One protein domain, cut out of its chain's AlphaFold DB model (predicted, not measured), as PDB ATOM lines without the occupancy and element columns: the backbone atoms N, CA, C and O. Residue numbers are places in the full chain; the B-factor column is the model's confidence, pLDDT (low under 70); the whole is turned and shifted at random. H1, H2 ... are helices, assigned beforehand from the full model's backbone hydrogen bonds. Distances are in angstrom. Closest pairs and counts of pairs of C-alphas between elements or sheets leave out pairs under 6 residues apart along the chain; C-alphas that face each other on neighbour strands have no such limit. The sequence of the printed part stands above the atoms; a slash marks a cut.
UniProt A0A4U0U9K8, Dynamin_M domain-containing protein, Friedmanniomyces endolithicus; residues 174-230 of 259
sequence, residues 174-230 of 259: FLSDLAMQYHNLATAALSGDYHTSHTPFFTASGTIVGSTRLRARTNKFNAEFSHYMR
ATOM      1  N   PHE A 174     196.410 175.840 262.353       86.12
ATOM      2  CA  PHE A 174     195.318 175.434 263.236       86.12
ATOM      3  C   PHE A 174     194.022 176.222 262.993       86.12
ATOM      4  O   PHE A 174     192.944 175.634 262.956       86.12
ATOM      5  N   LEU A 175     194.104 177.548 262.832       88.75
ATOM      6  CA  LEU A 175     192.927 178.370 262.540       88.75
ATOM      7  C   LEU A 175     192.322 178.029 261.173       88.75
ATOM      8  O   LEU A 175     191.101 177.970 261.061       88.75
ATOM      9  N   SER A 176     193.156 177.769 260.164       91.56
ATOM     10  CA  SER A 176     192.698 177.308 258.851       91.56
ATOM     11  C   SER A 176     192.014 175.944 258.935       91.56
ATOM     12  O   SER A 176     190.932 175.777 258.376       91.56
ATOM     13  N   ASP A 177     192.581 174.995 259.683       88.56
ATOM     14  CA  ASP A 177     191.987 173.671 259.893       88.56
ATOM     15  C   ASP A 177     190.649 173.769 260.629       88.56
ATOM     16  O   ASP A 177     189.685 173.098 260.263       88.56
ATOM     17  N   LEU A 178     190.555 174.631 261.646       89.12
ATOM     18  CA  LEU A 178     189.317 174.878 262.383       89.12
ATOM     19  C   LEU A 178     188.257 175.530 261.486       89.12
ATOM     20  O   LEU A 178     187.102 175.102 261.487       89.12
ATOM     21  N   ALA A 179     188.644 176.526 260.686       93.25
ATOM     22  CA  ALA A 179     187.752 177.170 259.726       93.25
ATOM     23  C   ALA A 179     187.248 176.176 258.667       93.25
ATOM     24  O   ALA A 179     186.064 176.185 258.331       93.25
ATOM     25  N   MET A 180     188.114 175.279 258.190       91.31
ATOM     26  CA  MET A 180     187.754 174.228 257.240       91.31
ATOM     27  C   MET A 180     186.813 173.190 257.865       91.31
ATOM     28  O   MET A 180     185.821 172.818 257.244       91.31
ATOM     29  N   GLN A 181     187.059 172.769 259.110       88.44
ATOM     30  CA  GLN A 181     186.151 171.880 259.841       88.44
ATOM     31  C   GLN A 181     184.765 172.507 260.020       88.44
ATOM     32  O   GLN A 181     183.756 171.853 259.759       88.44
ATOM     33  N   TYR A 182     184.704 173.787 260.401       89.12
ATOM     34  CA  TYR A 182     183.445 174.525 260.485       89.12
ATOM     35  C   TYR A 182     182.745 174.610 259.123       89.12
ATOM     36  O   TYR A 182     181.550 174.336 259.030       89.12
ATOM     37  N   HIS A 183     183.482 174.951 258.064       90.62
ATOM     38  CA  HIS A 183     182.937 175.042 256.713       90.62
ATOM     39  C   HIS A 183     182.350 173.705 256.244       90.62
ATOM     40  O   HIS A 183     181.215 173.668 255.771       90.62
ATOM     41  N   ASN A 184     183.076 172.603 256.434       88.38
ATOM     42  CA  ASN A 184     182.618 171.263 256.069       88.38
ATOM     43  C   ASN A 184     181.346 170.881 256.832       88.38
ATOM     44  O   ASN A 184     180.396 170.371 256.241       88.38
ATOM     45  N   LEU A 185     181.294 171.185 258.129       88.25
ATOM     46  CA  LEU A 185     180.142 170.907 258.980       88.25
ATOM     47  C   LEU A 185     178.918 171.762 258.611       88.25
ATOM     48  O   LEU A 185     177.803 171.241 258.542       88.25
ATOM     49  N   ALA A 186     179.108 173.050 258.316       87.12
ATOM     50  CA  ALA A 186     178.041 173.934 257.851       87.12
ATOM     51  C   ALA A 186     177.497 173.491 256.482       87.12
ATOM     52  O   ALA A 186     176.282 173.410 256.289       87.12
ATOM     53  N   THR A 187     178.384 173.135 255.550       88.12
ATOM     54  CA  THR A 187     178.012 172.619 254.227       88.12
ATOM     55  C   THR A 187     177.266 171.290 254.336       88.12
ATOM     56  O   THR A 187     176.219 171.143 253.710       88.12
ATOM     57  N   ALA A 188     177.722 170.364 255.187       87.31
ATOM     58  CA  ALA A 188     177.030 169.106 255.477       87.31
ATOM     59  C   ALA A 188     175.622 169.339 256.062       87.31
ATOM     60  O   ALA A 188     174.645 168.703 255.655       87.31
ATOM     61  N   ALA A 189     175.480 170.314 256.967       85.38
ATOM     62  CA  ALA A 189     174.187 170.672 257.542       85.38
ATOM     63  C   ALA A 189     173.192 171.214 256.493       85.38
ATOM     64  O   ALA A 189     171.997 170.893 256.561       85.38
ATOM     65  N   LEU A 190     173.685 172.008 255.534       86.56
ATOM     66  CA  LEU A 190     172.912 172.596 254.431       86.56
ATOM     67  C   LEU A 190     172.558 171.572 253.339       86.56
ATOM     68  O   LEU A 190     171.418 171.543 252.854       86.56
ATOM     69  N   SER A 191     173.512 170.719 252.955       85.69
ATOM     70  CA  SER A 191     173.319 169.674 251.944       85.69
ATOM     71  C   SER A 191     172.415 168.548 252.448       85.69
ATOM     72  O   SER A 191     171.677 167.953 251.663       85.69
ATOM     73  N   GLY A 192     172.385 168.326 253.764       82.12
ATOM     74  CA  GLY A 192     171.648 167.235 254.393       82.12
ATOM     75  C   GLY A 192     172.445 165.937 254.495       82.12
ATOM     76  O   GLY A 192     171.842 164.888 254.706       82.12
ATOM     77  N   ASP A 193     173.768 165.998 254.336       83.00
ATOM     78  CA  ASP A 193     174.651 164.847 254.488       83.00
ATOM     79  C   ASP A 193     175.092 164.687 255.952       83.00
ATOM     80  O   ASP A 193     176.033 165.322 256.427       83.00
ATOM     81  N   TYR A 194     174.370 163.841 256.685       79.25
ATOM     82  CA  TYR A 194     174.566 163.629 258.123       79.25
ATOM     83  C   TYR A 194     175.373 162.370 258.466       79.25
ATOM     84  O   TYR A 194     175.512 162.052 259.647       79.25
ATOM     85  N   HIS A 195     175.867 161.640 257.461       68.06
ATOM     86  CA  HIS A 195     176.525 160.337 257.633       68.06
ATOM     87  C   HIS A 195     178.060 160.407 257.587       68.06
ATOM     88  O   HIS A 195     178.734 159.387 257.704       68.06
ATOM     89  N   THR A 196     178.621 161.604 257.428       70.31
ATOM     90  CA  THR A 196     180.067 161.839 257.333       70.31
ATOM     91  C   THR A 196     180.767 161.830 258.701       70.31
ATOM     92  O   THR A 196     180.159 161.597 259.753       70.31
ATOM     93  N   SER A 197     182.073 162.123 258.691       66.12
ATOM     94  CA  SER A 197     183.026 162.232 259.813       66.12
ATOM     95  C   SER A 197     182.536 163.019 261.040       66.12
ATOM     96  O   SER A 197     183.124 162.922 262.114       66.12
ATOM     97  N   HIS A 198     181.458 163.794 260.905       70.19
ATOM     98  CA  HIS A 198     180.849 164.610 261.955       70.19
ATOM     99  C   HIS A 198     179.558 163.998 262.530       70.19
ATOM    100  O   HIS A 198     178.750 164.703 263.132       70.19
ATOM    101  N   THR A 199     179.362 162.682 262.386       69.94
ATOM    102  CA  THR A 199     178.201 161.953 262.934       69.94
ATOM    103  C   THR A 199     177.911 162.297 264.407       69.94
ATOM    104  O   THR A 199     176.749 162.579 264.698       69.94
ATOM    105  N   PRO A 200     178.903 162.396 265.326       76.69
ATOM    106  CA  PRO A 200     178.645 162.771 266.723       76.69
ATOM    107  C   PRO A 200     177.944 164.128 266.893       76.69
ATOM    108  O   PRO A 200     177.118 164.293 267.787       76.69
ATOM    109  N   PHE A 201     178.222 165.094 266.014       79.56
ATOM    110  CA  PHE A 201     177.576 166.408 266.037       79.56
ATOM    111  C   PHE A 201     176.108 166.341 265.583       79.56
ATOM    112  O   PHE A 201     175.245 167.028 266.132       79.56
ATOM    113  N   PHE A 202     175.801 165.491 264.596       78.75
ATOM    114  CA  PHE A 202     174.453 165.337 264.035       78.75
ATOM    115  C   PHE A 202     173.577 164.300 264.756       78.75
ATOM    116  O   PHE A 202     172.377 164.208 264.476       78.75
ATOM    117  N   THR A 203     174.147 163.492 265.653       72.00
ATOM    118  CA  THR A 203     173.414 162.550 266.518       72.00
ATOM    119  C   THR A 203     173.123 163.124 267.901       72.00
ATOM    120  O   THR A 203     172.132 162.725 268.515       72.00
ATOM    121  N   ALA A 204     173.922 164.088 268.369       64.50
ATOM    122  CA  ALA A 204     173.698 164.781 269.630       64.50
ATOM    123  C   ALA A 204     172.371 165.563 269.602       64.50
ATOM    124  O   ALA A 204     172.275 166.676 269.087       64.50
ATOM    125  N   SER A 205     171.323 164.977 270.184       58.00
ATOM    126  CA  SER A 205     170.080 165.686 270.495       58.00
ATOM    127  C   SER A 205     170.288 166.455 271.795       58.00
ATOM    128  O   SER A 205     169.946 165.982 272.874       58.00
ATOM    129  N   GLY A 206     170.929 167.618 271.703       55.97
ATOM    130  CA  GLY A 206     171.125 168.481 272.862       55.97
ATOM    131  C   GLY A 206     169.794 169.067 273.332       55.97
ATOM    132  O   GLY A 206     169.072 169.677 272.544       55.97
ATOM    133  N   THR A 207     169.504 168.955 274.629       52.03
ATOM    134  CA  THR A 207     168.379 169.625 275.310       52.03
ATOM    135  C   THR A 207     168.416 171.154 275.185       52.03
ATOM    136  O   THR A 207     167.393 171.799 275.388       52.03
ATOM    137  N   ILE A 208     169.568 171.736 274.819       52.41
ATOM    138  CA  ILE A 208     169.804 173.189 274.760       52.41
ATOM    139  C   ILE A 208     169.746 173.744 273.322       52.41
ATOM    140  O   ILE A 208     169.218 174.830 273.106       52.41
ATOM    141  N   VAL A 209     170.271 173.020 272.326       56.88
ATOM    142  CA  VAL A 209     170.450 173.537 270.945       56.88
ATOM    143  C   VAL A 209     169.407 172.966 269.965       56.88
ATOM    144  O   VAL A 209     169.223 173.473 268.859       56.88
ATOM    145  N   GLY A 210     168.638 171.955 270.383       62.28
ATOM    146  CA  GLY A 210     167.692 171.258 269.516       62.28
ATOM    147  C   GLY A 210     168.394 170.403 268.456       62.28
ATOM    148  O   GLY A 210     169.594 170.143 268.529       62.28
ATOM    149  N   SER A 211     167.638 169.920 267.465       69.94
ATOM    150  CA  SER A 211     168.205 169.094 266.392       69.94
ATOM    151  C   SER A 211     169.176 169.903 265.523       69.94
ATOM    152  O   SER A 211     168.782 170.896 264.911       69.94
ATOM    153  N   THR A 212     170.416 169.425 265.409       75.75
ATOM    154  CA  THR A 212     171.491 169.973 264.559       75.75
ATOM    155  C   THR A 212     171.315 169.650 263.066       75.75
ATOM    156  O   THR A 212     172.131 170.040 262.231       75.75
ATOM    157  N   ARG A 213     170.225 168.963 262.691       83.19
ATOM    158  CA  ARG A 213     169.903 168.571 261.309       83.19
ATOM    159  C   ARG A 213     168.998 169.604 260.642       83.19
ATOM    160  O   ARG A 213     167.783 169.418 260.541       83.19
ATOM    161  N   LEU A 214     169.601 170.701 260.183       83.81
ATOM    162  CA  LEU A 214     168.887 171.853 259.619       83.81
ATOM    163  C   LEU A 214     167.902 171.463 258.501       83.81
ATOM    164  O   LEU A 214     166.715 171.761 258.594       83.81
ATOM    165  N   ARG A 215     168.366 170.740 257.475       84.88
ATOM    166  CA  ARG A 215     167.539 170.332 256.326       84.88
ATOM    167  C   ARG A 215     166.380 169.412 256.717       84.88
ATOM    168  O   ARG A 215     165.280 169.569 256.191       84.88
ATOM    169  N   ALA A 216     166.593 168.497 257.664       83.62
ATOM    170  CA  ALA A 216     165.525 167.643 258.187       83.62
ATOM    171  C   ALA A 216     164.442 168.469 258.901       83.62
ATOM    172  O   ALA A 216     163.250 168.233 258.709       83.62
ATOM    173  N   ARG A 217     164.852 169.485 259.672       85.56
ATOM    174  CA  ARG A 217     163.934 170.405 260.352       85.56
ATOM    175  C   ARG A 217     163.149 171.269 259.362       85.56
ATOM    176  O   ARG A 217     161.937 171.387 259.506       85.56
ATOM    177  N   THR A 218     163.804 171.802 258.331       87.56
ATOM    178  CA  THR A 218     163.128 172.537 257.250       87.56
ATOM    179  C   THR A 218     162.120 171.654 256.517       87.56
ATOM    180  O   THR A 218     160.998 172.083 256.269       87.56
ATOM    181  N   ASN A 219     162.472 170.399 256.219       87.25
ATOM    182  CA  ASN A 219     161.550 169.460 255.578       87.25
ATOM    183  C   ASN A 219     160.332 169.163 256.469       87.25
ATOM    184  O   ASN A 219     159.200 169.215 255.998       87.25
ATOM    185  N   LYS A 220     160.542 168.954 257.776       88.62
ATOM    186  CA  LYS A 220     159.445 168.782 258.739       88.62
ATOM    187  C   LYS A 220     158.482 169.976 258.723       88.62
ATOM    188  O   LYS A 220     157.282 169.771 258.574       88.62
ATOM    189  N   PHE A 221     158.996 171.205 258.809       90.00
ATOM    190  CA  PHE A 221     158.155 172.405 258.755       90.00
ATOM    191  C   PHE A 221     157.421 172.554 257.417       90.00
ATOM    192  O   PHE A 221     156.239 172.889 257.398       90.00
ATOM    193  N   ASN A 222     158.080 172.247 256.298       92.88
ATOM    194  CA  ASN A 222     157.440 172.268 254.982       92.88
ATOM    195  C   ASN A 222     156.323 171.219 254.864       92.88
ATOM    196  O   ASN A 222     155.287 171.492 254.258       92.88
ATOM    197  N   ALA A 223     156.503 170.034 255.451       92.25
ATOM    198  CA  ALA A 223     155.475 169.001 255.496       92.25
ATOM    199  C   ALA A 223     154.278 169.443 256.348       92.25
ATOM    200  O   ALA A 223     153.142 169.346 255.888       92.25
ATOM    201  N   GLU A 224     154.519 169.990 257.543       93.06
ATOM    202  CA  GLU A 224     153.474 170.548 258.413       93.06
ATOM    203  C   GLU A 224     152.681 171.655 257.705       93.06
ATOM    204  O   GLU A 224     151.449 171.629 257.690       93.06
ATOM    205  N   PHE A 225     153.379 172.576 257.037       92.88
ATOM    206  CA  PHE A 225     152.754 173.620 256.230       92.88
ATOM    207  C   PHE A 225     151.932 173.041 255.068       92.88
ATOM    208  O   PHE A 225     150.791 173.443 254.852       92.88
ATOM    209  N   SER A 226     152.466 172.056 254.342       92.38
ATOM    210  CA  SER A 226     151.753 171.378 253.251       92.38
ATOM    211  C   SER A 226     150.480 170.682 253.744       92.38
ATOM    212  O   SER A 226     149.420 170.816 253.130       92.38
ATOM    213  N   HIS A 227     150.540 169.995 254.888       92.25
ATOM    214  CA  HIS A 227     149.369 169.393 255.527       92.25
ATOM    215  C   HIS A 227     148.336 170.446 255.933       92.25
ATOM    216  O   HIS A 227     147.146 170.269 255.658       92.25
ATOM    217  N   TYR A 228     148.782 171.561 256.517       92.69
ATOM    218  CA  TYR A 228     147.916 172.688 256.853       92.69
ATOM    219  C   TYR A 228     147.209 173.244 255.612       92.69
ATOM    220  O   TYR A 228     145.986 173.368 255.607       92.69
ATOM    221  N   MET A 229     147.946 173.501 254.527       89.50
ATOM    222  CA  MET A 229     147.383 174.025 253.278       89.50
ATOM    223  C   MET A 229     146.425 173.041 252.599       89.50
ATOM    224  O   MET A 229     145.452 173.468 251.986       89.50
ATOM    225  N   ARG A 230     146.636 171.726 252.724       86.88
ATOM    226  CA  ARG A 230     145.688 170.725 252.202       86.88
ATOM    227  C   ARG A 230     144.373 170.689 252.979       86.88
ATOM    228  O   ARG A 230     143.332 170.477 252.367       86.88
TER     229      ARG A 230
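AT A GLANCE: This is residues 174 to 230 of the 259 residues of the protein "Dynamin_M domain-containing protein" of Friedmanniomyces endolithicus (UniProt A0A4U0U9K8). Two long helices, H1 and H3, meet end to end nearly in line and make a long rod; beside their joint the chain between them loops out to one side, with the short helix H2 in it. The printed part has 57 residues with three named helices, H1, H2 and H3 in chain order, and no named strand: all helix. It is loose, with a radius of gyration of the C-alphas of 14.1 A and spans of 51 by 23 by 18 A.

IN THESE COORDINATES: H1, residues 174 to 191, is 25.4 A long and begins at C-alpha 174 (195.318, 175.434, 263.236). H3, residues 214 to 230, is 24.4 A long and ends at C-alpha 230 (145.688, 170.725, 252.202). H2 is residues 199 to 203, 6.0 A.

HOW THE PARTS SIT: H1, with residues 189 to 191 alone, and H3, with 214 to 215 alone, touch only at their ends; the closest C-alphas, of Ala 189 and Leu 214, are 5.8 A apart. They run the same way at a shallow tilt of 21 degrees. H2 and H1 are near each other, their closest C-alphas 8.4 A apart; H2 and H3 are apart. In H1, H2 and H3 every O i to N i+4 pair is within hydrogen-bond range.

THE WHOLE: The C-alphas of Phe 174 and Arg 230, the two farthest apart, are 51.1 A apart. Residues 174 to 180 of H1 and 217 to 230 of H3 stand free. The printed part has no cut, and both links are short. Mean pLDDT of the printed part is 81.3; residues 195, 197, 199 and 204 to 211 are under 70.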